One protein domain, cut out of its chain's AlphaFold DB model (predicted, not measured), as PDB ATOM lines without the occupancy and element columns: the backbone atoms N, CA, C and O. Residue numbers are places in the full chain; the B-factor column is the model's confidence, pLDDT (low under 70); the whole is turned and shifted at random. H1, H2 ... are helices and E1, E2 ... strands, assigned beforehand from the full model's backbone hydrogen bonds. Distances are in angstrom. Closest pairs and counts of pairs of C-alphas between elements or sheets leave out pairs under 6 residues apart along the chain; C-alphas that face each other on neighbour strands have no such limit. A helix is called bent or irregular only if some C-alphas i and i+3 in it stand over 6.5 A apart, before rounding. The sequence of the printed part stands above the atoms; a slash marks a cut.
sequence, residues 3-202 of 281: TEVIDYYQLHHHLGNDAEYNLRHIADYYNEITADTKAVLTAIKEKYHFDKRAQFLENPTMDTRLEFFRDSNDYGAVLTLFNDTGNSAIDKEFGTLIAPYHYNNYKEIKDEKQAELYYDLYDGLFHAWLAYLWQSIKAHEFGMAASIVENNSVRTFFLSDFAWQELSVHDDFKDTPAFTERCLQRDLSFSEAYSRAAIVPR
ATOM      1  N   THR A   3     -43.823 -38.666  44.004       94.56
ATOM      2  CA  THR A   3     -44.342 -38.782  45.377       94.56
ATOM      3  C   THR A   3     -43.676 -39.888  46.187       94.56
ATOM      4  O   THR A   3     -43.289 -39.638  47.317       94.56
ATOM      5  N   GLU A   4     -43.472 -41.069  45.601       94.81
ATOM      6  CA  GLU A   4     -42.864 -42.208  46.300       94.81
ATOM      7  C   GLU A   4     -41.459 -41.881  46.834       94.81
ATOM      8  O   GLU A   4     -41.165 -42.134  48.000       94.81
ATOM      9  N   VAL A   5     -40.622 -41.246  46.007       96.56
ATOM     10  CA  VAL A   5     -39.260 -40.850  46.388       96.56
ATOM     11  C   VAL A   5     -39.299 -39.759  47.458       96.56
ATOM     12  O   VAL A   5     -38.597 -39.857  48.461       96.56
ATOM     13  N   ILE A   6     -40.134 -38.730  47.287       96.69
ATOM     14  CA  ILE A   6     -40.245 -37.634  48.267       96.69
ATOM     15  C   ILE A   6     -40.707 -38.177  49.627       96.69
ATOM     16  O   ILE A   6     -40.104 -37.860  50.653       96.69
ATOM     17  N   ASP A   7     -41.724 -39.037  49.631       95.75
ATOM     18  CA  ASP A   7     -42.276 -39.634  50.847       95.75
ATOM     19  C   ASP A   7     -41.253 -40.568  51.524       95.75
ATOM     20  O   ASP A   7     -41.148 -40.575  52.752       95.75
ATOM     21  N   TYR A   8     -40.436 -41.298  50.749       95.31
ATOM     22  CA  TYR A   8     -39.314 -42.076  51.283       95.31
ATOM     23  C   TYR A   8     -38.341 -41.183  52.071       95.31
ATOM     24  O   TYR A   8     -38.004 -41.490  53.217       95.31
ATOM     25  N   TYR A   9     -37.916 -40.048  51.509       94.88
ATOM     26  CA  TYR A   9     -36.991 -39.145  52.202       94.88
ATOM     27  C   TYR A   9     -37.633 -38.429  53.389       94.88
ATOM     28  O   TYR A   9     -36.974 -38.216  54.409       94.88
ATOM     29  N   GLN A  10     -38.924 -38.116  53.312       94.00
ATOM     30  CA  GLN A  10     -39.670 -37.597  54.453       94.00
ATOM     31  C   GLN A  10     -39.670 -38.595  55.622       94.00
ATOM     32  O   GLN A  10     -39.401 -38.211  56.762       94.00
ATOM     33  N   LEU A  11     -39.897 -39.882  55.338       94.12
ATOM     34  CA  LEU A  11     -39.964 -40.942  56.344       94.12
ATOM     35  C   LEU A  11     -38.590 -41.329  56.916       94.12
ATOM     36  O   LEU A  11     -38.471 -41.551  58.121       94.12
ATOM     37  N   HIS A  12     -37.566 -41.432  56.067       92.38
ATOM     38  CA  HIS A  12     -36.270 -42.020  56.432       92.38
ATOM     39  C   HIS A  12     -35.155 -41.006  56.690       92.38
ATOM     40  O   HIS A  12     -34.195 -41.330  57.387       92.38
ATOM     41  N   HIS A  13     -35.275 -39.790  56.156       89.69
ATOM     42  CA  HIS A  13     -34.226 -38.768  56.213       89.69
ATOM     43  C   HIS A  13     -34.687 -37.455  56.865       89.69
ATOM     44  O   HIS A  13     -33.907 -36.509  56.931       89.69
ATOM     45  N   HIS A  14     -35.919 -37.407  57.391       91.50
ATOM     46  CA  HIS A  14     -36.494 -36.239  58.067       91.50
ATOM     47  C   HIS A  14     -36.407 -34.962  57.221       91.50
ATOM     48  O   HIS A  14     -35.881 -33.936  57.662       91.50
ATOM     49  N   LEU A  15     -36.917 -35.039  55.991       93.25
ATOM     50  CA  LEU A  15     -37.029 -33.889  55.101       93.25
ATOM     51  C   LEU A  15     -37.851 -32.773  55.774       93.25
ATOM     52  O   LEU A  15     -38.981 -32.992  56.209       93.25
ATOM     53  N   GLY A  16     -37.265 -31.584  55.894       95.44
ATOM     54  CA  GLY A  16     -37.891 -30.429  56.525       95.44
ATOM     55  C   GLY A  16     -39.038 -29.872  55.684       95.44
ATOM     56  O   GLY A  16     -39.003 -29.930  54.457       95.44
ATOM     57  N   ASN A  17     -40.032 -29.269  56.341       96.44
ATOM     58  CA  ASN A  17     -41.269 -28.808  55.696       96.44
ATOM     59  C   ASN A  17     -41.040 -27.864  54.501       96.44
ATOM     60  O   ASN A  17     -41.783 -27.928  53.525       96.44
ATOM     61  N   ASP A  18     -40.042 -26.977  54.570       96.62
ATOM     62  CA  ASP A  18     -39.749 -26.034  53.482       96.62
ATOM     63  C   ASP A  18     -39.080 -26.736  52.288       96.62
ATOM     64  O   ASP A  18     -39.454 -26.486  51.142       96.62
ATOM     65  N   ALA A  19     -38.162 -27.674  52.550       95.56
ATOM     66  CA  ALA A  19     -37.531 -28.504  51.525       95.56
ATOM     67  C   ALA A  19     -38.554 -29.415  50.830       95.56
ATOM     68  O   ALA A  19     -38.613 -29.461  49.602       95.56
ATOM     69  N   GLU A  20     -39.407 -30.085  51.608       96.44
ATOM     70  CA  GLU A  20     -40.509 -30.901  51.096       96.44
ATOM     71  C   GLU A  20     -41.471 -30.069  50.245       96.44
ATOM     72  O   GLU A  20     -41.806 -30.457  49.127       96.44
ATOM     73  N   TYR A  21     -41.897 -28.908  50.754       95.88
ATOM     74  CA  TYR A  21     -42.788 -28.006  50.033       95.88
ATOM     75  C   TYR A  21     -42.208 -27.624  48.665       95.88
ATOM     76  O   TYR A  21     -42.916 -27.718  47.660       95.88
ATOM     77  N   ASN A  22     -40.927 -27.244  48.618       94.50
ATOM     78  CA  ASN A  22     -40.247 -26.882  47.379       94.50
ATOM     79  C   ASN A  22     -40.150 -28.077  46.413       94.50
ATOM     80  O   ASN A  22     -40.465 -27.931  45.234       94.50
ATOM     81  N   LEU A  23     -39.787 -29.272  46.900       94.62
ATOM     82  CA  LEU A  23     -39.696 -30.486  46.074       94.62
ATOM     83  C   LEU A  23     -41.045 -30.893  45.482       94.62
ATOM     84  O   LEU A  23     -41.111 -31.267  44.312       94.62
ATOM     85  N   ARG A  24     -42.133 -30.790  46.255       95.25
ATOM     86  CA  ARG A  24     -43.483 -31.077  45.750       95.25
ATOM     87  C   ARG A  24     -43.907 -30.072  44.676       95.25
ATOM     88  O   ARG A  24     -44.446 -30.488  43.661       95.25
ATOM     89  N   HIS A  25     -43.576 -28.789  44.834       93.19
ATOM     90  CA  HIS A  25     -43.852 -27.781  43.804       93.19
ATOM     91  C   HIS A  25     -43.086 -28.040  42.501       93.19
ATOM     92  O   HIS A  25     -43.659 -27.933  41.421       93.19
ATOM     93  N   ILE A  26     -41.811 -28.429  42.586       91.50
ATOM     94  CA  ILE A  26     -41.035 -28.830  41.402       91.50
ATOM     95  C   ILE A  26     -41.634 -30.080  40.757       91.50
ATOM     96  O   ILE A  26     -41.753 -30.153  39.538       91.50
ATOM     97  N   ALA A  27     -42.017 -31.070  41.564       93.75
ATOM     98  CA  ALA A  27     -42.647 -32.284  41.067       93.75
ATOM     99  C   ALA A  27     -43.953 -31.982  40.320       93.75
ATOM    100  O   ALA A  27     -44.202 -32.571  39.268       93.75
ATOM    101  N   ASP A  28     -44.770 -31.066  40.841       93.50
ATOM    102  CA  ASP A  28     -45.998 -30.612  40.190       93.50
ATOM    103  C   ASP A  28     -45.697 -29.922  38.858       93.50
ATOM    104  O   ASP A  28     -46.298 -30.282  37.847       93.50
ATOM    105  N   TYR A  29     -44.694 -29.041  38.822       91.94
ATOM    106  CA  TYR A  29     -44.225 -28.422  37.583       91.94
ATOM    107  C   TYR A  29     -43.774 -29.460  36.546       91.94
ATOM    108  O   TYR A  29     -44.242 -29.447  35.409       91.94
ATOM    109  N   TYR A  30     -42.921 -30.415  36.927       93.00
ATOM    110  CA  TYR A  30     -42.484 -31.471  36.012       93.00
ATOM    111  C   TYR A  30     -43.638 -32.345  35.527       93.00
ATOM    112  O   TYR A  30     -43.648 -32.749  34.362       93.00
ATOM    113  N   ASN A  31     -44.627 -32.634  36.377       94.44
ATOM    114  CA  ASN A  31     -45.834 -33.336  35.944       94.44
ATOM    115  C   ASN A  31     -46.613 -32.511  34.904       94.44
ATOM    116  O   ASN A  31     -47.055 -33.089  33.912       94.44
ATOM    117  N   GLU A  32     -46.751 -31.196  35.102       93.75
ATOM    118  CA  GLU A  32     -47.444 -30.280  34.183       93.75
ATOM    119  C   GLU A  32     -46.803 -30.278  32.790       93.75
ATOM    120  O   GLU A  32     -47.495 -30.479  31.793       93.75
ATOM    121  N   ILE A  33     -45.475 -30.156  32.712       93.31
ATOM    122  CA  ILE A  33     -44.763 -30.064  31.427       93.31
ATOM    123  C   ILE A  33     -44.427 -31.425  30.797       93.31
ATOM    124  O   ILE A  33     -43.919 -31.485  29.682       93.31
ATOM    125  N   THR A  34     -44.702 -32.546  31.477       95.25
ATOM    126  CA  THR A  34     -44.282 -33.889  31.029       95.25
ATOM    127  C   THR A  34     -44.762 -34.227  29.615       95.25
ATOM    128  O   THR A  34     -44.012 -34.832  28.846       95.25
ATOM    129  N   ALA A  35     -46.006 -33.890  29.267       95.50
ATOM    130  CA  ALA A  35     -46.561 -34.218  27.954       95.50
ATOM    131  C   ALA A  35     -45.841 -33.455  26.830       95.50
ATOM    132  O   ALA A  35     -45.425 -34.068  25.844       95.50
ATOM    133  N   ASP A  36     -45.629 -32.155  27.026       94.62
ATOM    134  CA  ASP A  36     -44.958 -31.289  26.059       94.62
ATOM    135  C   ASP A  36     -43.484 -31.677  25.913       94.62
ATOM    136  O   ASP A  36     -43.008 -31.887  24.795       94.62
ATOM    137  N   THR A  37     -42.780 -31.917  27.024       94.94
ATOM    138  CA  THR A  37     -41.388 -32.385  26.992       94.94
ATOM    139  C   THR A  37     -41.261 -33.714  26.246       94.94
ATOM    140  O   THR A  37     -40.352 -33.879  25.434       94.94
ATOM    141  N   LYS A  38     -42.187 -34.667  26.438       96.25
ATOM    142  CA  LYS A  38     -42.191 -35.926  25.666       96.25
ATOM    143  C   LYS A  38     -42.377 -35.698  24.169       96.25
ATOM    144  O   LYS A  38     -41.736 -36.393  23.378       96.25
ATOM    145  N   ALA A  39     -43.240 -34.764  23.774       95.75
ATOM    146  CA  ALA A  39     -43.444 -34.438  22.367       95.75
ATOM    147  C   ALA A  39     -42.158 -33.878  21.740       95.75
ATOM    148  O   ALA A  39     -41.744 -34.342  20.677       95.75
ATOM    149  N   VAL A  40     -41.467 -32.968  22.438       95.56
ATOM    150  CA  VAL A  40     -40.186 -32.418  21.968       95.56
ATOM    151  C   VAL A  40     -39.103 -33.498  21.899       95.56
ATOM    152  O   VAL A  40     -38.440 -33.629  20.874       95.56
ATOM    153  N   LEU A  41     -38.959 -34.336  22.931       96.25
ATOM    154  CA  LEU A  41     -38.000 -35.450  22.919       96.25
ATOM    155  C   LEU A  41     -38.279 -36.453  21.787       96.25
ATOM    156  O   LEU A  41     -37.346 -37.006  21.209       96.25
ATOM    157  N   THR A  42     -39.550 -36.669  21.439       97.06
ATOM    158  CA  THR A  42     -39.934 -37.515  20.299       97.06
ATOM    159  C   THR A  42     -39.470 -36.895  18.980       97.06
ATOM    160  O   THR A  42     -38.854 -37.584  18.169       97.06
ATOM    161  N   ALA A  43     -39.673 -35.589  18.789       96.56
ATOM    162  CA  ALA A  43     -39.187 -34.879  17.605       96.56
ATOM    163  C   ALA A  43     -37.646 -34.894  17.506       96.56
ATOM    164  O   ALA A  43     -37.094 -35.130  16.429       96.56
ATOM    165  N   ILE A  44     -36.943 -34.736  18.633       96.12
ATOM    166  CA  ILE A  44     -35.479 -34.877  18.719       96.12
ATOM    167  C   ILE A  44     -35.050 -36.282  18.274       96.12
ATOM    168  O   ILE A  44     -34.197 -36.413  17.391       96.12
ATOM    169  N   LYS A  45     -35.673 -37.335  18.826       94.94
ATOM    170  CA  LYS A  45     -35.420 -38.734  18.440       94.94
ATOM    171  C   LYS A  45     -35.578 -38.934  16.928       94.94
ATOM    172  O   LYS A  45     -34.757 -39.606  16.306       94.94
ATOM    173  N   GLU A  46     -36.620 -38.364  16.327       95.12
ATOM    174  CA  GLU A  46     -36.895 -38.504  14.894       95.12
ATOM    175  C   GLU A  46     -35.889 -37.762  14.004       95.12
ATOM    176  O   GLU A  46     -35.499 -38.294  12.954       95.12
ATOM    177  N   LYS A  47     -35.470 -36.552  14.402       95.50
ATOM    178  CA  LYS A  47     -34.509 -35.731  13.650       95.50
ATOM    179  C   LYS A  47     -33.126 -36.368  13.635       95.50
ATOM    180  O   LYS A  47     -32.543 -36.537  12.565       95.50
ATOM    181  N   TYR A  48     -32.621 -36.745  14.805       95.31
ATOM    182  CA  TYR A  48     -31.226 -37.154  14.945       95.31
ATOM    183  C   TYR A  48     -30.991 -38.657  14.767       95.31
ATOM    184  O   TYR A  48     -29.888 -39.121  15.037       95.31
ATOM    185  N   HIS A  49     -32.010 -39.440  14.402       96.50
ATOM    186  CA  HIS A  49     -31.908 -40.900  14.305       96.50
ATOM    187  C   HIS A  49     -30.597 -41.347  13.635       96.50
ATOM    188  O   HIS A  49     -30.203 -40.782  12.614       96.50
ATOM    189  N   PHE A  50     -29.938 -42.372  14.179       95.88
ATOM    190  CA  PHE A  50     -28.583 -42.793  13.803       95.88
ATOM    191  C   PHE A  50     -28.379 -42.976  12.288       95.88
ATOM    192  O   PHE A  50     -27.372 -42.546  11.719       95.88
ATOM    193  N   ASP A  51     -29.370 -43.544  11.601       95.56
ATOM    194  CA  ASP A  51     -29.339 -43.747  10.144       95.56
ATOM    195  C   ASP A  51     -29.376 -42.444   9.323       95.56
ATOM    196  O   ASP A  51     -29.050 -42.437   8.136       95.56
ATOM    197  N   LYS A  52     -29.753 -41.318   9.938       95.25
ATOM    198  CA  LYS A  52     -29.846 -39.991   9.313       95.25
ATOM    199  C   LYS A  52     -28.632 -39.103   9.586       95.25
ATOM    200  O   LYS A  52     -28.622 -37.964   9.138       95.25
ATOM    201  N   ARG A  53     -27.593 -39.593  10.267       94.06
ATOM    202  CA  ARG A  53     -26.420 -38.791  10.682       94.06
ATOM    203  C   ARG A  53     -25.763 -37.974   9.580       94.06
ATOM    204  O   ARG A  53     -25.407 -36.825   9.810       94.06
ATOM    205  N   ALA A  54     -25.677 -38.514   8.367       94.31
ATOM    206  CA  ALA A  54     -25.134 -37.791   7.214       94.31
ATOM    207  C   ALA A  54     -25.936 -36.529   6.822       94.31
ATOM    208  O   ALA A  54     -25.470 -35.747   6.002       94.31
ATOM    209  N   GLN A  55     -27.141 -36.334   7.367       94.31
ATOM    210  CA  GLN A  55     -27.993 -35.169   7.110       94.31
ATOM    211  C   GLN A  55     -27.719 -34.006   8.071       94.31
ATOM    212  O   GLN A  55     -28.081 -32.876   7.754       94.31
ATOM    213  N   PHE A  56     -27.122 -34.268   9.238       91.06
ATOM    214  CA  PHE A  56     -26.944 -33.263  10.291       91.06
ATOM    215  C   PHE A  56     -25.522 -33.184  10.861       91.06
ATOM    216  O   PHE A  56     -25.215 -32.221  11.559       91.06
ATOM    217  N   LEU A  57     -24.648 -34.152  10.567       92.12
ATOM    218  CA  LEU A  57     -23.227 -34.102  10.911       92.12
ATOM    219  C   LEU A  57     -22.400 -33.646   9.714       92.12
ATOM    220  O   LEU A  57     -22.576 -34.149   8.606       92.12
ATOM    221  N   GLU A  58     -21.438 -32.757   9.962       90.00
ATOM    222  CA  GLU A  58     -20.417 -32.397   8.973       90.00
ATOM    223  C   GLU A  58     -19.553 -33.610   8.604       90.00
ATOM    224  O   GLU A  58     -19.251 -33.832   7.431       90.00
ATOM    225  N   ASN A  59     -19.216 -34.438   9.598       91.69
ATOM    226  CA  ASN A  59     -18.500 -35.687   9.403       91.69
ATOM    227  C   ASN A  59     -19.248 -36.871  10.053       91.69
ATOM    228  O   ASN A  59     -19.117 -37.093  11.258       91.69
ATOM    229  N   PRO A  60     -20.005 -37.676   9.281       92.38
ATOM    230  CA  PRO A  60     -20.762 -38.807   9.820       92.38
ATOM    231  C   PRO A  60     -19.890 -39.996  10.251       92.38
ATOM    232  O   PRO A  60     -20.428 -40.976  10.767       92.38
ATOM    233  N   THR A  61     -18.568 -39.949  10.031       92.56
ATOM    234  CA  THR A  61     -17.637 -40.975  10.523       92.56
ATOM    235  C   THR A  61     -17.169 -40.715  11.951       92.56
ATOM    236  O   THR A  61     -16.442 -41.546  12.481       92.56
ATOM    237  N   MET A  62     -17.533 -39.584  12.558       92.00
ATOM    238  CA  MET A  62     -17.179 -39.260  13.941       92.00
ATOM    239  C   MET A  62     -18.261 -39.731  14.896       92.00
ATOM    240  O   MET A  62     -19.457 -39.607  14.611       92.00
ATOM    241  N   ASP A  63     -17.843 -40.284  16.033       93.62
ATOM    242  CA  ASP A  63     -18.793 -40.664  17.062       93.62
ATOM    243  C   ASP A  63     -19.355 -39.394  17.692       93.62
ATOM    244  O   ASP A  63     -18.644 -38.420  17.927       93.62
ATOM    245  N   THR A  64     -20.670 -39.351  17.837       93.88
ATOM    246  CA  THR A  64     -21.384 -38.140  18.238       93.88
ATOM    247  C   THR A  64     -22.497 -38.536  19.184       93.88
ATOM    248  O   THR A  64     -23.187 -39.534  18.964       93.88
ATOM    249  N   ARG A  65     -22.707 -37.724  20.214       94.25
ATOM    250  CA  ARG A  65     -23.795 -37.883  21.177       94.25
ATOM    251  C   ARG A  65     -24.668 -36.638  21.241       94.25
ATOM    252  O   ARG A  65     -24.246 -35.549  20.850       94.25
ATOM    253  N   LEU A  66     -25.896 -36.825  21.711       94.81
ATOM    254  CA  LEU A  66     -26.772 -35.724  22.098       94.81
ATOM    255  C   LEU A  66     -26.400 -35.266  23.504       94.81
ATOM    256  O   LEU A  66     -26.335 -36.091  24.412       94.81
ATOM    257  N   GLU A  67     -26.225 -33.965  23.694       93.88
ATOM    258  CA  GLU A  67     -26.005 -33.384  25.014       93.88
ATOM    259  C   GLU A  67     -27.102 -32.368  25.335       93.88
ATOM    260  O   GLU A  67     -27.341 -31.411  24.592       93.88
ATOM    261  N   PHE A  68     -27.777 -32.598  26.457       93.81
ATOM    262  CA  PHE A  68     -28.750 -31.699  27.054       93.81
ATOM    263  C   PHE A  68     -28.028 -30.825  28.083       93.81
ATOM    264  O   PHE A  68     -27.853 -31.224  29.234       93.81
ATOM    265  N   PHE A  69     -27.582 -29.645  27.654       90.06
ATOM    266  CA  PHE A  69     -26.876 -28.692  28.507       90.06
ATOM    267  C   PHE A  69     -27.840 -27.976  29.434       90.06
ATOM    268  O   PHE A  69     -28.763 -27.312  28.962       90.06
ATOM    269  N   ARG A  70     -27.566 -28.039  30.734       87.69
ATOM    270  CA  ARG A  70     -28.257 -27.267  31.766       87.69
ATOM    271  C   ARG A  70     -27.262 -26.467  32.596       87.69
ATOM    272  O   ARG A  70     -26.121 -26.891  32.805       87.69
ATOM    273  N   ASP A  71     -27.693 -25.308  33.080       80.38
ATOM    274  CA  ASP A  71     -26.912 -24.549  34.056       80.38
ATOM    275  C   ASP A  71     -27.139 -25.103  35.474       80.38
ATOM    276  O   ASP A  71     -28.154 -25.742  35.769       80.38
ATOM    277  N   SER A  72     -26.185 -24.859  36.372       70.62
ATOM    278  CA  SER A  72     -26.322 -25.208  37.785       70.62
ATOM    279  C   SER A  72     -27.499 -24.447  38.387       70.62
ATOM    280  O   SER A  72     -27.525 -23.220  38.382       70.62
ATOM    281  N   ASN A  73     -28.451 -25.183  38.961       65.75
ATOM    282  CA  ASN A  73     -29.709 -24.663  39.506       65.75
ATOM    283  C   ASN A  73     -30.716 -24.139  38.475       65.75
ATOM    284  O   ASN A  73     -31.791 -23.713  38.898       65.75
ATOM    285  N   ASP A  74     -30.428 -24.206  37.173       69.88
ATOM    286  CA  ASP A  74     -31.429 -23.957  36.137       69.88
ATOM    287  C   ASP A  74     -32.220 -25.246  35.853       69.88
ATOM    288  O   ASP A  74     -31.751 -26.379  36.045       69.88
ATOM    289  N   TYR A  75     -33.467 -25.038  35.458       67.12
ATOM    290  CA  TYR A  75     -34.442 -26.051  35.064       67.12
ATOM    291  C   TYR A  75     -34.471 -26.199  33.543       67.12
ATOM    292  O   TYR A  75     -35.007 -27.180  33.031       67.12
ATOM    293  N   GLY A  76     -33.903 -25.226  32.826       76.56
ATOM    294  CA  GLY A  76     -33.743 -25.274  31.390       76.56
ATOM    295  C   GLY A  76     -32.676 -26.260  30.942       76.56
ATOM    296  O   GLY A  76     -31.627 -26.408  31.563       76.56
ATOM    297  N   ALA A  77     -32.951 -26.906  29.813       86.44
ATOM    298  CA  ALA A  77     -31.956 -27.644  29.057       86.44
ATOM    299  C   ALA A  77     -31.971 -27.173  27.603       86.44
ATOM    300  O   ALA A  77     -33.038 -26.930  27.035       86.44
ATOM    301  N   VAL A  78     -30.799 -27.051  26.991       89.88
ATOM    302  CA  VAL A  78     -30.641 -26.803  25.554       89.88
ATOM    303  C   VAL A  78     -29.967 -28.001  24.906       89.88
ATOM    304  O   VAL A  78     -29.156 -28.677  25.532       89.88
ATOM    305  N   LEU A  79     -30.311 -28.277  23.653       93.06
ATOM    306  CA  LEU A  79     -29.765 -29.416  22.927       93.06
ATOM    307  C   LEU A  79     -28.564 -29.006  22.072       93.06
ATOM    308  O   LEU A  79     -28.632 -28.033  21.317       93.06
ATOM    309  N   THR A  80     -27.504 -29.805  22.127       92.38
ATOM    310  CA  THR A  80     -26.399 -29.762  21.166       92.38
ATOM    311  C   THR A  80     -25.942 -31.169  20.780       92.38
ATOM    312  O   THR A  80     -26.277 -32.161  21.431       92.38
ATOM    313  N   LEU A  81     -25.179 -31.244  19.696       93.19
ATOM    314  CA  LEU A  81     -24.370 -32.400  19.334       93.19
ATOM    315  C   LEU A  81     -22.951 -32.221  19.873       93.19
ATOM    316  O   LEU A  81     -22.372 -31.141  19.738       93.19
ATOM    317  N   PHE A  82     -22.382 -33.292  20.415       92.31
ATOM    318  CA  PHE A  82     -21.011 -33.314  20.916       92.31
ATOM    319  C   PHE A  82     -20.239 -34.491  20.328       92.31
ATOM    320  O   PHE A  82     -20.748 -35.614  20.274       92.31
ATOM    321  N   ASN A  83     -19.012 -34.226  19.894       90.38
ATOM    322  CA  ASN A  83     -18.048 -35.222  19.436       90.38
ATOM    323  C   ASN A  83     -16.668 -34.945  20.064       90.38
ATOM    324  O   ASN A  83     -16.503 -34.002  20.839       90.38
ATOM    325  N   ASP A  84     -15.663 -35.742  19.714       85.62
ATOM    326  CA  ASP A  84     -14.284 -35.619  20.208       85.62
ATOM    327  C   ASP A  84     -13.580 -34.296  19.832       85.62
ATOM    328  O   ASP A  84     -12.555 -33.952  20.423       85.62
ATOM    329  N   THR A  85     -14.135 -33.514  18.901       85.38
ATOM    330  CA  THR A  85     -13.645 -32.166  18.553       85.38
ATOM    331  C   THR A  85     -14.360 -31.035  19.294       85.38
ATOM    332  O   THR A  85     -13.923 -29.884  19.212       85.38
ATOM    333  N   GLY A  86     -15.421 -31.343  20.045       85.00
ATOM    334  CA  GLY A  86     -16.139 -30.393  20.886       85.00
ATOM    335  C   GLY A  86     -17.636 -30.284  20.589       85.00
ATOM    336  O   GLY A  86     -18.247 -31.123  19.925       85.00
ATOM    337  N   ASN A  87     -18.238 -29.222  21.131       80.06
ATOM    338  CA  ASN A  87     -19.666 -28.936  21.007       80.06
ATOM    339  C   ASN A  87     -19.998 -28.250  19.685       80.06
ATOM    340  O   ASN A  87     -19.380 -27.249  19.311       80.06
ATOM    341  N   SER A  88     -21.056 -28.727  19.035       85.25
ATOM    342  CA  SER A  88     -21.731 -27.984  17.976       85.25
ATOM    343  C   SER A  88     -22.525 -26.796  18.544       85.25
ATOM    344  O   SER A  88     -22.658 -26.614  19.760       85.25
ATOM    345  N   ALA A  89     -23.059 -25.957  17.656       86.31
ATOM    346  CA  ALA A  89     -23.971 -24.893  18.058       86.31
ATOM    347  C   ALA A  89     -25.290 -25.469  18.602       86.31
ATOM    348  O   ALA A  89     -25.764 -26.497  18.125       86.31
ATOM    349  N   ILE A  90     -25.913 -24.750  19.546       89.50
ATOM    350  CA  ILE A  90     -27.251 -25.076  20.058       89.50
ATOM    351  C   ILE A  90     -28.222 -25.247  18.890       89.50
ATOM    352  O   ILE A  90     -28.306 -24.379  18.008       89.50
ATOM    353  N   ASP A  91     -28.993 -26.332  18.915       90.38
ATOM    354  CA  ASP A  91     -30.018 -26.549  17.910       90.38
ATOM    355  C   ASP A  91     -31.211 -25.612  18.143       90.38
ATOM    356  O   ASP A  91     -32.023 -25.774  19.056       90.38
ATOM    357  N   LYS A  92     -31.306 -24.594  17.285       89.75
ATOM    358  CA  LYS A  92     -32.322 -23.540  17.376       89.75
ATOM    359  C   LYS A  92     -33.744 -24.033  17.104       89.75
ATOM    360  O   LYS A  92     -34.673 -23.307  17.440       89.75
ATOM    361  N   GLU A  93     -33.919 -25.197  16.477       91.62
ATOM    362  CA  GLU A  93     -35.245 -25.776  16.233       91.62
ATOM    363  C   GLU A  93     -35.907 -26.190  17.546       91.62
ATOM    364  O   GLU A  93     -37.091 -25.931  17.744       91.62
ATOM    365  N   PHE A  94     -35.127 -26.779  18.455       89.00
ATOM    366  CA  PHE A  94     -35.619 -27.213  19.764       89.00
ATOM    367  C   PHE A  94     -35.401 -26.165  20.855       89.00
ATOM    368  O   PHE A  94     -36.105 -26.190  21.861       89.00
ATOM    369  N   GLY A  95     -34.468 -25.227  20.650       80.44
ATOM    370  CA  GLY A  95     -34.242 -24.098  21.547       80.44
ATOM    371  C   GLY A  95     -34.035 -24.544  22.996       80.44
ATOM    372  O   GLY A  95     -33.141 -25.338  23.291       80.44
ATOM    373  N   THR A  96     -34.868 -24.017  23.893       82.19
ATOM    374  CA  THR A  96     -34.931 -24.435  25.296       82.19
ATOM    375  C   THR A  96     -35.970 -25.549  25.448       82.19
ATOM    376  O   THR A  96     -37.165 -25.303  25.316       82.19
ATOM    377  N   LEU A  97     -35.506 -26.764  25.757       82.50
ATOM    378  CA  LEU A  97     -36.318 -27.977  25.905       82.50
ATOM    379  C   LEU A  97     -37.333 -27.871  27.049       82.50
ATOM    380  O   LEU A  97     -38.449 -28.371  26.946       82.50
ATOM    381  N   ILE A  98     -36.917 -27.262  28.158       81.62
ATOM    382  CA  ILE A  98     -37.689 -27.152  29.396       81.62
ATOM    383  C   ILE A  98     -37.699 -25.684  29.786       81.62
ATOM    384  O   ILE A  98     -36.640 -25.092  29.965       81.62
ATOM    385  N   ALA A  99     -38.875 -25.072  29.898       73.75
ATOM    386  CA  ALA A  99     -38.939 -23.681  30.323       73.75
ATOM    387  C   ALA A  99     -38.333 -23.518  31.737       73.75
ATOM    388  O   ALA A  99     -38.460 -24.424  32.570       73.75
ATOM    389  N   PRO A 100     -37.685 -22.382  32.045       70.25
ATOM    390  CA  PRO A 100     -37.209 -22.115  33.396       70.25
ATOM    391  C   PRO A 100     -38.381 -22.097  34.381       70.25
ATOM    392  O   PRO A 100     -39.400 -21.450  34.130       70.25
ATOM    393  N   TYR A 101     -38.239 -22.775  35.519       73.19
ATOM    394  CA  TYR A 101     -39.240 -22.712  36.578       73.19
ATOM    395  C   TYR A 101     -39.151 -21.369  37.319       73.19
ATOM    396  O   TYR A 101     -38.070 -20.910  37.690       73.19
ATOM    397  N   HIS A 102     -40.290 -20.711  37.544       71.56
ATOM    398  CA  HIS A 102     -40.319 -19.416  38.223       71.56
ATOM    399  C   HIS A 102     -40.247 -19.577  39.747       71.56
ATOM    400  O   HIS A 102     -41.198 -20.024  40.386       71.56
ATOM    401  N   TYR A 103     -39.156 -19.106  40.357       69.06
ATOM    402  CA  TYR A 103     -38.888 -19.274  41.793       69.06
ATOM    403  C   TYR A 103     -39.774 -18.459  42.745       69.06
ATOM    404  O   TYR A 103     -39.561 -18.483  43.955       69.06
ATOM    405  N   ASN A 104     -40.766 -17.726  42.243       73.75
ATOM    406  CA  ASN A 104     -41.539 -16.777  43.051       73.75
ATOM    407  C   ASN A 104     -42.281 -17.432  44.229       73.75
ATOM    408  O   ASN A 104     -42.660 -16.738  45.168       73.75
ATOM    409  N   ASN A 105     -42.462 -18.756  44.193       77.12
ATOM    410  CA  ASN A 105     -43.141 -19.527  45.232       77.12
ATOM    411  C   ASN A 105     -42.190 -20.330  46.134       77.12
ATOM    412  O   ASN A 105     -42.674 -21.116  46.946       77.12
ATOM    413  N   TYR A 106     -40.870 -20.168  46.013       86.69
ATOM    414  CA  TYR A 106     -39.920 -20.896  46.855       86.69
ATOM    415  C   TYR A 106     -39.944 -20.431  48.300       86.69
ATOM    416  O   TYR A 106     -39.937 -19.234  48.595       86.69
ATOM    417  N   LYS A 107     -39.877 -21.401  49.208       93.19
ATOM    418  CA  LYS A 107     -39.574 -21.144  50.611       93.19
ATOM    419  C   LYS A 107     -38.073 -21.222  50.826       93.19
ATOM    420  O   LYS A 107     -37.425 -22.173  50.397       93.19
ATOM    421  N   GLU A 108     -37.530 -20.218  51.500       93.62
ATOM    422  CA  GLU A 108     -36.134 -20.217  51.927       93.62
ATOM    423  C   GLU A 108     -35.886 -21.369  52.911       93.62
ATOM    424  O   GLU A 108     -36.525 -21.447  53.961       93.62
ATOM    425  N   ILE A 109     -34.938 -22.249  52.586       94.56
ATOM    426  CA  ILE A 109     -34.510 -23.337  53.467       94.56
ATOM    427  C   ILE A 109     -33.368 -22.809  54.335       94.56
ATOM    428  O   ILE A 109     -32.251 -22.622  53.862       94.56
ATOM    429  N   LYS A 110     -33.662 -22.536  55.608       94.56
ATOM    430  CA  LYS A 110     -32.704 -21.899  56.532       94.56
ATOM    431  C   LYS A 110     -31.655 -22.850  57.101       94.56
ATOM    432  O   LYS A 110     -30.597 -22.404  57.526       94.56
ATOM    433  N   ASP A 111     -31.983 -24.135  57.179       95.75
ATOM    434  CA  ASP A 111     -31.063 -25.161  57.660       95.75
ATOM    435  C   ASP A 111     -30.179 -25.643  56.505       95.75
ATOM    436  O   ASP A 111     -30.683 -26.122  55.491       95.75
ATOM    437  N   GLU A 112     -28.863 -25.511  56.663       94.25
ATOM    438  CA  GLU A 112     -27.881 -25.825  55.619       94.25
ATOM    439  C   GLU A 112     -27.937 -27.296  55.191       94.25
ATOM    440  O   GLU A 112     -27.913 -27.588  53.998       94.25
ATOM    441  N   LYS A 113     -28.122 -28.230  56.132       92.56
ATOM    442  CA  LYS A 113     -28.213 -29.663  55.810       92.56
ATOM    443  C   LYS A 113     -29.487 -29.988  55.039       92.56
ATOM    444  O   LYS A 113     -29.473 -30.835  54.151       92.56
ATOM    445  N   GLN A 114     -30.594 -29.329  55.373       94.62
ATOM    446  CA  GLN A 114     -31.837 -29.450  54.613       94.62
ATOM    447  C   GLN A 114     -31.720 -28.821  53.227       94.62
ATOM    448  O   GLN A 114     -32.316 -29.339  52.288       94.62
ATOM    449  N   ALA A 115     -30.954 -27.737  53.081       92.94
ATOM    450  CA  ALA A 115     -30.678 -27.145  51.779       92.94
ATOM    451  C   ALA A 115     -29.834 -28.096  50.914       92.94
ATOM    452  O   ALA A 115     -30.206 -28.356  49.775       92.94
ATOM    453  N   GLU A 116     -28.762 -28.677  51.462       90.75
ATOM    454  CA  GLU A 116     -27.955 -29.701  50.780       90.75
ATOM    455  C   GLU A 116     -28.807 -30.899  50.347       90.75
ATOM    456  O   GLU A 116     -28.803 -31.264  49.173       90.75
ATOM    457  N   LEU A 117     -29.599 -31.463  51.269       91.12
ATOM    458  CA  LEU A 117     -30.504 -32.569  50.960       91.12
ATOM    459  C   LEU A 117     -31.509 -32.179  49.869       91.12
ATOM    460  O   LEU A 117     -31.736 -32.951  48.946       91.12
ATOM    461  N   TYR A 118     -32.096 -30.984  49.950       93.06
ATOM    462  CA  TYR A 118     -33.005 -30.474  48.927       93.06
ATOM    463  C   TYR A 118     -32.347 -30.440  47.541       93.06
ATOM    464  O   TYR A 118     -32.965 -30.905  46.585       93.06
ATOM    465  N   TYR A 119     -31.118 -29.928  47.424       89.75
ATOM    466  CA  TYR A 119     -30.424 -29.839  46.138       89.75
ATOM    467  C   TYR A 119     -30.030 -31.214  45.591       89.75
ATOM    468  O   TYR A 119     -30.243 -31.462  44.406       89.75
ATOM    469  N   ASP A 120     -29.543 -32.123  46.441       88.75
ATOM    470  CA  ASP A 120     -29.224 -33.501  46.042       88.75
ATOM    471  C   ASP A 120     -30.489 -34.237  45.541       88.75
ATOM    472  O   ASP A 120     -30.465 -34.909  44.507       88.75
ATOM    473  N   LEU A 121     -31.623 -34.067  46.235       92.44
ATOM    474  CA  LEU A 121     -32.915 -34.635  45.831       92.44
ATOM    475  C   LEU A 121     -33.425 -34.028  44.531       92.44
ATOM    476  O   LEU A 121     -33.837 -34.753  43.629       92.44
ATOM    477  N   TYR A 122     -33.416 -32.701  44.445       91.19
ATOM    478  CA  TYR A 122     -33.845 -31.965  43.266       91.19
ATOM    479  C   TYR A 122     -33.110 -32.460  42.018       91.19
ATOM    480  O   TYR A 122     -33.744 -32.770  41.006       91.19
ATOM    481  N   ASP A 123     -31.790 -32.586  42.123       89.94
ATOM    482  CA  ASP A 123     -30.955 -33.004  41.014       89.94
ATOM    483  C   ASP A 123     -31.236 -34.454  40.605       89.94
ATOM    484  O   ASP A 123     -31.487 -34.744  39.432       89.94
ATOM    485  N   GLY A 124     -31.319 -35.362  41.581       92.56
ATOM    486  CA  GLY A 124     -31.694 -36.752  41.328       92.56
ATOM    487  C   GLY A 124     -33.075 -36.886  40.676       92.56
ATOM    488  O   GLY A 124     -33.246 -37.679  39.748       92.56
ATOM    489  N   LEU A 125     -34.063 -36.093  41.107       94.75
ATOM    490  CA  LEU A 125     -35.414 -36.104  40.537       94.75
ATOM    491  C   LEU A 125     -35.433 -35.609  39.086       94.75
ATOM    492  O   LEU A 125     -36.165 -36.180  38.278       94.75
ATOM    493  N   PHE A 126     -34.644 -34.584  38.747       93.50
ATOM    494  CA  PHE A 126     -34.524 -34.093  37.371       93.50
ATOM    495  C   PHE A 126     -33.955 -35.172  36.443       93.50
ATOM    496  O   PHE A 126     -34.577 -35.515  35.434       93.50
ATOM    497  N   HIS A 127     -32.816 -35.757  36.818       94.56
ATOM    498  CA  HIS A 127     -32.160 -36.814  36.051       94.56
ATOM    499  C   HIS A 127     -33.070 -38.035  35.879       94.56
ATOM    500  O   HIS A 127     -33.238 -38.541  34.767       94.56
ATOM    501  N   ALA A 128     -33.729 -38.465  36.960       96.75
ATOM    502  CA  ALA A 128     -34.689 -39.563  36.939       96.75
ATOM    503  C   ALA A 128     -35.884 -39.278  36.028       96.75
ATOM    504  O   ALA A 128     -36.317 -40.153  35.279       96.75
ATOM    505  N   TRP A 129     -36.422 -38.058  36.077       97.12
ATOM    506  CA  TRP A 129     -37.537 -37.648  35.237       97.12
ATOM    507  C   TRP A 129     -37.160 -37.657  33.767       97.12
ATOM    508  O   TRP A 129     -37.847 -38.320  32.990       97.12
ATOM    509  N   LEU A 130     -36.053 -37.022  33.382       96.12
ATOM    510  CA  LEU A 130     -35.657 -36.997  31.978       96.12
ATOM    511  C   LEU A 130     -35.319 -38.403  31.462       96.12
ATOM    512  O   LEU A 130     -35.777 -38.773  30.383       96.12
ATOM    513  N   ALA A 131     -34.628 -39.224  32.261       96.44
ATOM    514  CA  ALA A 131     -34.405 -40.643  31.974       96.44
ATOM    515  C   ALA A 131     -35.721 -41.410  31.779       96.44
ATOM    516  O   ALA A 131     -35.878 -42.157  30.810       96.44
ATOM    517  N   TYR A 132     -36.698 -41.181  32.659       97.38
ATOM    518  CA  TYR A 132     -38.018 -41.797  32.582       97.38
ATOM    519  C   TYR A 132     -38.778 -41.382  31.313       97.38
ATOM    520  O   TYR A 132     -39.407 -42.223  30.662       97.38
ATOM    521  N   LEU A 133     -38.703 -40.109  30.913       97.62
ATOM    522  CA  LEU A 133     -39.278 -39.652  29.647       97.62
ATOM    523  C   LEU A 133     -38.566 -40.299  28.453       97.62
ATOM    524  O   LEU A 133     -39.247 -40.817  27.562       97.62
ATOM    525  N   TRP A 134     -37.231 -40.338  28.477       96.94
ATOM    526  CA  TRP A 134     -36.371 -40.900  27.432       96.94
ATOM    527  C   TRP A 134     -36.682 -42.377  27.146       96.94
ATOM    528  O   TRP A 134     -36.917 -42.751  25.993       96.94
ATOM    529  N   GLN A 135     -36.802 -43.225  28.177       96.88
ATOM    530  CA  GLN A 135     -37.251 -44.612  27.964       96.88
ATOM    531  C   GLN A 135     -38.682 -44.693  27.432       96.88
ATOM    532  O   GLN A 135     -38.958 -45.526  26.572       96.88
ATOM    533  N   SER A 136     -39.587 -43.820  27.893       97.06
ATOM    534  CA  SER A 136     -41.009 -43.913  27.546       97.06
ATOM    535  C   SER A 136     -41.292 -43.624  26.070       97.06
ATOM    536  O   SER A 136     -42.268 -44.130  25.521       97.06
ATOM    537  N   ILE A 137     -40.417 -42.858  25.413       97.50
ATOM    538  CA  ILE A 137     -40.452 -42.625  23.962       97.50
ATOM    539  C   ILE A 137     -39.625 -43.663  23.183       97.50
ATOM    540  O   ILE A 137     -39.383 -43.511  21.982       97.50
ATOM    541  N   LYS A 138     -39.161 -44.720  23.865       96.56
ATOM    542  CA  LYS A 138     -38.256 -45.754  23.350       96.56
ATOM    543  C   LYS A 138     -37.022 -45.154  22.693       96.56
ATOM    544  O   LYS A 138     -36.669 -45.508  21.570       96.56
ATOM    545  N   ALA A 139     -36.377 -44.202  23.358       94.62
ATOM    546  CA  ALA A 139     -35.236 -43.520  22.770       94.62
ATOM    547  C   ALA A 139     -34.008 -44.419  22.575       94.62
ATOM    548  O   ALA A 139     -33.095 -44.020  21.886       94.62
ATOM    549  N   HIS A 140     -33.977 -45.658  23.065       92.88
ATOM    550  CA  HIS A 140     -32.940 -46.616  22.660       92.88
ATOM    551  C   HIS A 140     -33.001 -46.983  21.161       92.88
ATOM    552  O   HIS A 140     -32.002 -47.400  20.592       92.88
ATOM    553  N   GLU A 141     -34.150 -46.807  20.498       94.44
ATOM    554  CA  GLU A 141     -34.286 -47.011  19.045       94.44
ATOM    555  C   GLU A 141     -33.601 -45.898  18.229       94.44
ATOM    556  O   GLU A 141     -33.386 -46.050  17.037       94.44
ATOM    557  N   PHE A 142     -33.262 -44.776  18.869       91.81
ATOM    558  CA  PHE A 142     -32.571 -43.631  18.273       91.81
ATOM    559  C   PHE A 142     -31.167 -43.970  17.755       91.81
ATOM    560  O   PHE A 142     -30.753 -43.467  16.710       91.81
ATOM    561  N   GLY A 143     -30.433 -44.791  18.510       92.75
ATOM    562  CA  GLY A 143     -29.120 -45.303  18.138       92.75
ATOM    563  C   GLY A 143     -27.906 -44.415  18.412       92.75
ATOM    564  O   GLY A 143     -26.801 -44.878  18.146       92.75
ATOM    565  N   MET A 144     -28.030 -43.196  18.947       94.25
ATOM    566  CA  MET A 144     -26.862 -42.451  19.465       94.25
ATOM    567  C   MET A 144     -26.919 -42.342  20.987       94.25
ATOM    568  O   MET A 144     -27.993 -42.410  21.589       94.25
ATOM    569  N   ALA A 145     -25.757 -42.162  21.612       95.00
ATOM    570  CA  ALA A 145     -25.716 -41.871  23.033       95.00
ATOM    571  C   ALA A 145     -26.346 -40.498  23.313       95.00
ATOM    572  O   ALA A 145     -26.275 -39.585  22.486       95.00
ATOM    573  N   ALA A 146     -26.967 -40.363  24.480       95.56
ATOM    574  CA  ALA A 146     -27.513 -39.100  24.949       95.56
ATOM    575  C   ALA A 146     -27.139 -38.885  26.413       95.56
ATOM    576  O   ALA A 146     -27.172 -39.833  27.200       95.56
ATOM    577  N   SER A 147     -26.814 -37.653  26.782       95.12
ATOM    578  CA  SER A 147     -26.468 -37.290  28.152       95.12
ATOM    579  C   SER A 147     -27.021 -35.927  28.550       95.12
ATOM    580  O   SER A 147     -27.271 -35.061  27.716       95.12
ATOM    581  N   ILE A 148     -27.228 -35.745  29.848       94.00
ATOM    582  CA  ILE A 148     -27.392 -34.441  30.486       94.00
ATOM    583  C   ILE A 148     -26.002 -33.957  30.860       94.00
ATOM    584  O   ILE A 148     -25.232 -34.731  31.423       94.00
ATOM    585  N   VAL A 149     -25.703 -32.695  30.563       91.50
ATOM    586  CA  VAL A 149     -24.427 -32.067  30.899       91.50
ATOM    587  C   VAL A 149     -24.679 -30.830  31.744       91.50
ATOM    588  O   VAL A 149     -25.409 -29.927  31.334       91.50
ATOM    589  N   GLU A 150     -24.042 -30.767  32.910       87.12
ATOM    590  CA  GLU A 150     -24.083 -29.598  33.786       87.12
ATOM    591  C   GLU A 150     -22.733 -28.890  33.827       87.12
ATOM    592  O   GLU A 150     -21.688 -29.537  33.912       87.12
ATOM    593  N   ASN A 151     -22.782 -27.553  33.826       72.69
ATOM    594  CA  ASN A 151     -21.691 -26.636  34.182       72.69
ATOM    595  C   ASN A 151     -20.297 -27.011  33.638       72.69
ATOM    596  O   ASN A 151     -19.558 -27.780  34.251       72.69
ATOM    597  N   ASN A 152     -19.898 -26.398  32.519       67.38
ATOM    598  CA  ASN A 152     -18.580 -26.596  31.893       67.38
ATOM    599  C   ASN A 152     -18.193 -28.078  31.688       67.38
ATOM    600  O   ASN A 152     -17.012 -28.415  31.745       67.38
ATOM    601  N   SER A 153     -19.179 -28.951  31.456       66.12
ATOM    602  CA  SER A 153     -18.973 -30.382  31.193       66.12
ATOM    603  C   SER A 153     -18.405 -31.187  32.369       66.12
ATOM    604  O   SER A 153     -17.714 -32.177  32.155       66.12
ATOM    605  N   VAL A 154     -18.685 -30.773  33.612       70.69
ATOM    606  CA  VAL A 154     -18.153 -31.437  34.820       70.69
ATOM    607  C   VAL A 154     -19.041 -32.583  35.301       70.69
ATOM    608  O   VAL A 154     -18.544 -33.522  35.919       70.69
ATOM    609  N   ARG A 155     -20.353 -32.515  35.061       69.44
ATOM    610  CA  ARG A 155     -21.291 -33.566  35.472       69.44
ATOM    611  C   ARG A 155     -22.073 -34.050  34.273       69.44
ATOM    612  O   ARG A 155     -22.864 -33.294  33.711       69.44
ATOM    613  N   THR A 156     -21.847 -35.307  33.914       84.19
ATOM    614  CA  THR A 156     -22.515 -35.939  32.780       84.19
ATOM    615  C   THR A 156     -23.323 -37.134  33.264       84.19
ATOM    616  O   THR A 156     -22.770 -38.052  33.862       84.19
ATOM    617  N   PHE A 157     -24.628 -37.140  32.999       93.56
ATOM    618  CA  PHE A 157     -25.500 -38.286  33.261       93.56
ATOM    619  C   PHE A 157     -26.041 -38.830  31.944       93.56
ATOM    620  O   PHE A 157     -26.754 -38.140  31.217       93.56
ATOM    621  N   PHE A 158     -25.714 -40.073  31.622       95.00
ATOM    622  CA  PHE A 158     -26.097 -40.711  30.374       95.00
ATOM    623  C   PHE A 158     -27.521 -41.254  30.445       95.00
ATOM    624  O   PHE A 158     -27.868 -42.083  31.282       95.00
ATOM    625  N   LEU A 159     -28.353 -40.823  29.502       95.81
ATOM    626  CA  LEU A 159     -29.720 -41.304  29.320       95.81
ATOM    627  C   LEU A 159     -29.768 -42.667  28.604       95.81
ATOM    628  O   LEU A 159     -30.826 -43.285  28.540       95.81
ATOM    629  N   SER A 160     -28.647 -43.143  28.053       92.88
ATOM    630  CA  SER A 160     -28.554 -44.439  27.359       92.88
ATOM    631  C   SER A 160     -28.555 -45.641  28.311       92.88
ATOM    632  O   SER A 160     -29.118 -46.691  27.996       92.88
ATOM    633  N   ASP A 161     -27.934 -45.489  29.479       93.00
ATOM    634  CA  ASP A 161     -27.779 -46.522  30.510       93.00
ATOM    635  C   ASP A 161     -28.129 -46.025  31.926       93.00
ATOM    636  O   ASP A 161     -27.985 -46.763  32.910       93.00
ATOM    637  N   PHE A 162     -28.645 -44.795  32.021       94.62
ATOM    638  CA  PHE A 162     -29.058 -44.130  33.254       94.62
ATOM    639  C   PHE A 162     -27.937 -44.121  34.287       94.62
ATOM    640  O   PHE A 162     -28.135 -44.561  35.418       94.62
ATOM    641  N   ALA A 163     -26.745 -43.704  33.879       92.50
ATOM    642  CA  ALA A 163     -25.553 -43.748  34.707       92.50
ATOM    643  C   ALA A 163     -24.783 -42.428  34.620       92.50
ATOM    644  O   ALA A 163     -24.739 -41.780  33.576       92.50
ATOM    645  N   TRP A 164     -24.157 -42.031  35.725       91.38
ATOM    646  CA  TRP A 164     -23.179 -40.945  35.708       91.38
ATOM    647  C   TRP A 164     -21.966 -41.322  34.865       91.38
ATOM    648  O   TRP A 164     -21.725 -42.504  34.625       91.38
ATOM    649  N   GLN A 165     -21.228 -40.318  34.410       89.38
ATOM    650  CA  GLN A 165     -20.115 -40.440  33.478       89.38
ATOM    651  C   GLN A 165     -19.176 -41.601  33.812       89.38
ATOM    652  O   GLN A 165     -18.971 -42.493  33.000       89.38
ATOM    653  N   GLU A 166     -18.724 -41.661  35.059       84.38
ATOM    654  CA  GLU A 166     -17.742 -42.621  35.565       84.38
ATOM    655  C   GLU A 166     -18.303 -44.052  35.671       84.38
ATOM    656  O   GLU A 166     -17.567 -45.018  35.882       84.38
ATOM    657  N   LEU A 167     -19.625 -44.191  35.563       86.88
ATOM    658  CA  LEU A 167     -20.377 -45.444  35.623       86.88
ATOM    659  C   LEU A 167     -20.908 -45.875  34.251       86.88
ATOM    660  O   LEU A 167     -21.403 -46.997  34.119       86.88
ATOM    661  N   SER A 168     -20.860 -44.980  33.266       90.38
ATOM    662  CA  SER A 168     -21.477 -45.163  31.962       90.38
ATOM    663  C   SER A 168     -20.577 -45.967  31.038       90.38
ATOM    664  O   SER A 168     -19.368 -45.756  30.964       90.38
ATOM    665  N   VAL A 169     -21.174 -46.864  30.254       89.69
ATOM    666  CA  VAL A 169     -20.450 -47.564  29.174       89.69
ATOM    667  C   VAL A 169     -20.311 -46.703  27.911       89.69
ATOM    668  O   VAL A 169     -19.777 -47.164  26.901       89.69
ATOM    669  N   HIS A 170     -20.828 -45.473  27.955       90.88
ATOM    670  CA  HIS A 170     -20.872 -44.511  26.856       90.88
ATOM    671  C   HIS A 170     -20.036 -43.247  27.119       90.88
ATOM    672  O   HIS A 170     -20.179 -42.277  26.374       90.88
ATOM    673  N   ASP A 171     -19.211 -43.235  28.173       89.00
ATOM    674  CA  ASP A 171     -18.340 -42.096  28.495       89.00
ATOM    675  C   ASP A 171     -17.363 -41.780  27.353       89.00
ATOM    676  O   ASP A 171     -17.279 -40.641  26.884       89.00
ATOM    677  N   ASP A 172     -16.711 -42.825  26.842       89.44
ATOM    678  CA  ASP A 172     -15.718 -42.725  25.780       89.44
ATOM    679  C   ASP A 172     -16.345 -42.669  24.381       89.44
ATOM    680  O   ASP A 172     -17.258 -43.431  24.037       89.44
ATOM    681  N   PHE A 173     -15.764 -41.825  23.528       90.75
ATOM    682  CA  PHE A 173     -16.013 -41.853  22.090       90.75
ATOM    683  C   PHE A 173     -15.346 -43.054  21.432       90.75
ATOM    684  O   PHE A 173     -14.228 -43.446  21.773       90.75
ATOM    685  N   LYS A 174     -16.023 -43.621  20.435       91.00
ATOM    686  CA  LYS A 174     -15.499 -44.731  19.637       91.00
ATOM    687  C   LYS A 174     -14.806 -44.221  18.377       91.00
ATOM    688  O   LYS A 174     -15.305 -43.324  17.708       91.00
ATOM    689  N   ASP A 175     -13.744 -44.914  17.960       90.81
ATOM    690  CA  ASP A 175     -13.082 -44.667  16.666       90.81
ATOM    691  C   ASP A 175     -14.034 -44.847  15.474       90.81
ATOM    692  O   ASP A 175     -13.860 -44.254  14.412       90.81
ATOM    693  N   THR A 176     -15.020 -45.737  15.619       91.44
ATOM    694  CA  THR A 176     -16.048 -45.991  14.611       91.44
ATOM    695  C   THR A 176     -17.426 -45.848  15.240       91.44
ATOM    696  O   THR A 176     -17.745 -46.589  16.177       91.44
ATOM    697  N   PRO A 177     -18.277 -44.958  14.708       92.44
ATOM    698  CA  PRO A 177     -19.603 -44.743  15.253       92.44
ATOM    699  C   PRO A 177     -20.453 -46.004  15.122       92.44
ATOM    700  O   PRO A 177     -20.646 -46.526  14.021       92.44
ATOM    701  N   ALA A 178     -21.018 -46.461  16.234       93.50
ATOM    702  CA  ALA A 178     -21.834 -47.669  16.293       93.50
ATOM    703  C   ALA A 178     -23.209 -47.362  16.880       93.50
ATOM    704  O   ALA A 178     -23.333 -46.494  17.744       93.50
ATOM    705  N   PHE A 179     -24.228 -48.090  16.415       95.38
ATOM    706  CA  PHE A 179     -25.577 -47.951  16.950       95.38
ATOM    707  C   PHE A 179     -25.540 -48.257  18.450       95.38
ATOM    708  O   PHE A 179     -25.041 -49.300  18.877       95.38
ATOM    709  N   THR A 180     -26.017 -47.314  19.253       92.94
ATOM    710  CA  THR A 180     -26.093 -47.451  20.703       92.94
ATOM    711  C   THR A 180     -27.281 -48.330  21.049       92.94
ATOM    712  O   THR A 180     -28.432 -47.919  20.929       92.94
ATOM    713  N   GLU A 181     -26.989 -49.561  21.453       91.12
ATOM    714  CA  GLU A 181     -28.003 -50.501  21.910       91.12
ATOM    715  C   GLU A 181     -28.540 -50.135  23.296       91.12
ATOM    716  O   GLU A 181     -27.937 -49.400  24.079       91.12
ATOM    717  N   ARG A 182     -29.700 -50.702  23.610       92.31
ATOM    718  CA  ARG A 182     -30.345 -50.556  24.907       92.31
ATOM    719  C   ARG A 182     -29.554 -51.305  25.991       92.31
ATOM    720  O   ARG A 182     -29.439 -52.525  25.925       92.31
ATOM    721  N   CYS A 183     -29.085 -50.604  27.026       91.81
ATOM    722  CA  CYS A 183     -28.329 -51.219  28.128       91.81
ATOM    723  C   CYS A 183     -29.189 -52.144  29.020       91.81
ATOM    724  O   CYS A 183     -28.788 -53.257  29.378       91.81
ATOM    725  N   LEU A 184     -30.402 -51.697  29.362       94.38
ATOM    726  CA  LEU A 184     -31.330 -52.417  30.242       94.38
ATOM    727  C   LEU A 184     -32.452 -53.067  29.433       94.38
ATOM    728  O   LEU A 184     -33.117 -52.375  28.682       94.38
ATOM    729  N   GLN A 185     -32.735 -54.356  29.607       94.25
ATOM    730  CA  GLN A 185     -33.687 -55.124  28.783       94.25
ATOM    731  C   GLN A 185     -35.170 -54.834  29.079       94.25
ATOM    732  O   GLN A 185     -36.060 -55.387  28.434       94.25
ATOM    733  N   ARG A 186     -35.455 -53.960  30.048       95.38
ATOM    734  CA  ARG A 186     -36.806 -53.521  30.416       95.38
ATOM    735  C   ARG A 186     -36.821 -52.051  30.797       95.38
ATOM    736  O   ARG A 186     -35.774 -51.472  31.099       95.38
ATOM    737  N   ASP A 187     -38.007 -51.457  30.769       96.44
ATOM    738  CA  ASP A 187     -38.212 -50.115  31.308       96.44
ATOM    739  C   ASP A 187     -38.093 -50.180  32.841       96.44
ATOM    740  O   ASP A 187     -38.528 -51.146  33.483       96.44
ATOM    741  N   LEU A 188     -37.460 -49.163  33.415       96.88
ATOM    742  CA  LEU A 188     -37.357 -48.975  34.854       96.88
ATOM    743  C   LEU A 188     -38.573 -48.202  35.370       96.88
ATOM    744  O   LEU A 188     -39.107 -47.333  34.675       96.88
ATOM    745  N   SER A 189     -38.987 -48.461  36.609       96.88
ATOM    746  CA  SER A 189     -39.890 -47.540  37.302       96.88
ATOM    747  C   SER A 189     -39.215 -46.170  37.502       96.88
ATOM    748  O   SER A 189     -38.000 -46.016  37.350       96.88
ATOM    749  N   PHE A 190     -39.994 -45.153  37.877       96.88
ATOM    750  CA  PHE A 190     -39.420 -43.853  38.227       96.88
ATOM    751  C   PHE A 190     -38.480 -43.945  39.444       96.88
ATOM    752  O   PHE A 190     -37.403 -43.358  39.422       96.88
ATOM    753  N   SER A 191     -38.852 -44.699  40.485       96.50
ATOM    754  CA  SER A 191     -38.020 -44.897  41.681       96.50
ATOM    755  C   SER A 191     -36.742 -45.682  41.379       96.50
ATOM    756  O   SER A 191     -35.695 -45.371  41.940       96.50
ATOM    757  N   GLU A 192     -36.783 -46.624  40.435       96.81
ATOM    758  CA  GLU A 192     -35.588 -47.309  39.935       96.81
ATOM    759  C   GLU A 192     -34.670 -46.355  39.160       96.81
ATOM    760  O   GLU A 192     -33.468 -46.332  39.409       96.81
ATOM    761  N   ALA A 193     -35.216 -45.525  38.262       96.88
ATOM    762  CA  ALA A 193     -34.435 -44.506  37.556       96.88
ATOM    763  C   ALA A 193     -33.815 -43.488  38.530       96.88
ATOM    764  O   ALA A 193     -32.636 -43.152  38.414       96.88
ATOM    765  N   TYR A 194     -34.577 -43.060  39.542       96.81
ATOM    766  CA  TYR A 194     -34.079 -42.214  40.623       96.81
ATOM    767  C   TYR A 194     -32.980 -42.893  41.429       96.81
ATOM    768  O   TYR A 194     -31.971 -42.259  41.723       96.81
ATOM    769  N   SER A 195     -33.117 -44.187  41.720       95.06
ATOM    770  CA  SER A 195     -32.086 -44.942  42.428       95.06
ATOM    771  C   SER A 195     -30.725 -44.850  41.744       95.06
ATOM    772  O   SER A 195     -29.690 -44.776  42.418       95.06
ATOM    773  N   ARG A 196     -30.734 -44.817  40.403       93.31
ATOM    774  CA  ARG A 196     -29.532 -44.667  39.577       93.31
ATOM    775  C   ARG A 196     -28.988 -43.247  39.608       93.31
ATOM    776  O   ARG A 196     -27.802 -43.070  39.863       93.31
ATOM    777  N   ALA A 197     -29.851 -42.249  39.430       93.12
ATOM    778  CA  ALA A 197     -29.468 -40.841  39.525       93.12
ATOM    779  C   ALA A 197     -28.912 -40.467  40.913       93.12
ATOM    780  O   ALA A 197     -27.961 -39.700  41.014       93.12
ATOM    781  N   ALA A 198     -29.443 -41.065  41.982       91.38
ATOM    782  CA  ALA A 198     -29.015 -40.829  43.360       91.38
ATOM    783  C   ALA A 198     -27.634 -41.420  43.696       91.38
ATOM    784  O   ALA A 198     -27.122 -41.203  44.797       91.38
ATOM    785  N   ILE A 199     -27.016 -42.182  42.787       85.88
ATOM    786  CA  ILE A 199     -25.624 -42.586  42.954       85.88
ATOM    787  C   ILE A 199     -24.749 -41.410  42.606       85.88
ATOM    788  O   ILE A 199     -24.508 -41.172  41.441       85.88
ATOM    789  N   VAL A 200     -24.239 -40.698  43.600       71.94
ATOM    790  CA  VAL A 200     -23.293 -39.615  43.332       71.94
ATOM    791  C   VAL A 200     -21.866 -40.168  43.399       71.94
ATOM    792  O   VAL A 200     -21.360 -40.370  44.511       71.94
ATOM    793  N   PRO A 201     -21.179 -40.408  42.266       65.94
ATOM    794  CA  PRO A 201     -19.734 -40.571  42.273       65.94
ATOM    795  C   PRO A 201     -19.117 -39.202  42.603       65.94
ATOM    796  O   PRO A 201     -18.869 -38.379  41.730       65.94
ATOM    797  N   ARG A 202     -18.934 -38.863  43.889       59.34
ATOM    798  CA  ARG A 202     -18.230 -37.612  44.226       59.34
ATOM    799  C   ARG A 202     -16.740 -37.753  43.930       59.34
ATOM    800  O   ARG A 202     -16.052 -38.598  44.501       59.34
TER     801      ARG A 202
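AT A GLANCE: This is residues 3 to 202 of the 281 residues of an uncharacterized protein of Filimonas sp. YR581 (UniProt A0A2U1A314). An elongated body holds a three-helix bundle, H1, H2a and H4, at one end and a strongly twisted four-strand sheet beyond it, with the long H4 running from the bundle to pack on the sheet with residues 126 to 134. H6 crosses H4, H3 lies at the end far from H1, and two long links, residues 84 to 111 and 159 to 189, run without a named element. The 200 printed residues, of mixed class, hold six named helices and four named strands in the order H1 H2 H3 E1 E2 H4 H5 E3 E4 H6; the mixed sheet runs E2 E1 E3 E4. The whole is compact, with a radius of gyration of the C-alphas of 17.2 A and spans of 52 by 32 by 29 A.

HOW THE PARTS SIT: Start at H1, residues 3 to 13, which touches H2a, residues 17 to 32, at a shallow tilt of 17 degrees, opposite ways, a helical hairpin; Ile 6 and Glu 20 have the closest C-alphas, 7.3 A. H2 was assigned by its hydrogen bonds as one helix, residues 17 to 47, but is bent: C-alphas 32 and 35 are 7.4 A apart, and H2b, residues 35 to 47, stands at a steep tilt of 55 degrees to H2a. H4, residues 112 to 136, touches H2a at a shallow tilt of 18 degrees, the same way, closest at the C-alphas of Ala 19 and Tyr 118, 5.6 A. H6, residues 190 to 197, touches H4 at a steep tilt of 64 degrees, closest at the C-alphas of Ala 128 and Tyr 194, 4.6 A. H5, residues 139 to 142, only just touches H2b, with 3 pairs of C-alphas within 8 A, closest at Lys 45 and Phe 142, 5.7 A; H3, residues 50 to 55, touches no helix. Look next at E1, residues 64 to 70, and E2, residues 78 to 83, an antiparallel hairpin with N 67 and O 80 at 2.9 A. E3, residues 146 to 150, is parallel to E1, with N 68 and O 147 at 2.8 A, and antiparallel to E4, residues 155 to 158, with N 148 and O 157 at 2.8 A. H4 and this sheet make two layers, a helix on a sheet; the C-alphas of His 127 and Phe 157, the closest of H4 and E4, are 7.4 A apart. Every O i to N i+4 pair is within hydrogen-bond range in H1, H2a, H2b, H4 and H6; H5, with 4 residues, is too short for any O i to N i+4 pair, and H3 has 0 of 2 such pairs within range, beside 2 of 3 O i to N i+3 pairs.

IN THESE COORDINATES: Find C-alpha 3 at (-44.342, -38.782, 45.377), where H1 begins its 14.8 A. H2a covers 22.4 A and H2b 18.8 A; H3 is irregular, with C-alphas 51 and 54 at 7.9 A. E1 covers 18.7 A and E2 16.3 A. From C-alpha 112 at (-27.881, -25.825, 55.619), H4 runs 35.9 A. E3 covers 13.4 A, E4 10.0 A, and H6 ends at C-alpha 197, (-29.468, -40.841, 39.525).

THE WHOLE: The C-alphas of Asn 17 and Thr 61, the two farthest apart, are 52.4 A apart. The printed part has no cut; the links E2 to H4 and E4 to H6 are long. Mean pLDDT of the printed part is 90.5, and residues 73 to 75, 103, 152 to 153, 155 and 201 to 202 are under 70.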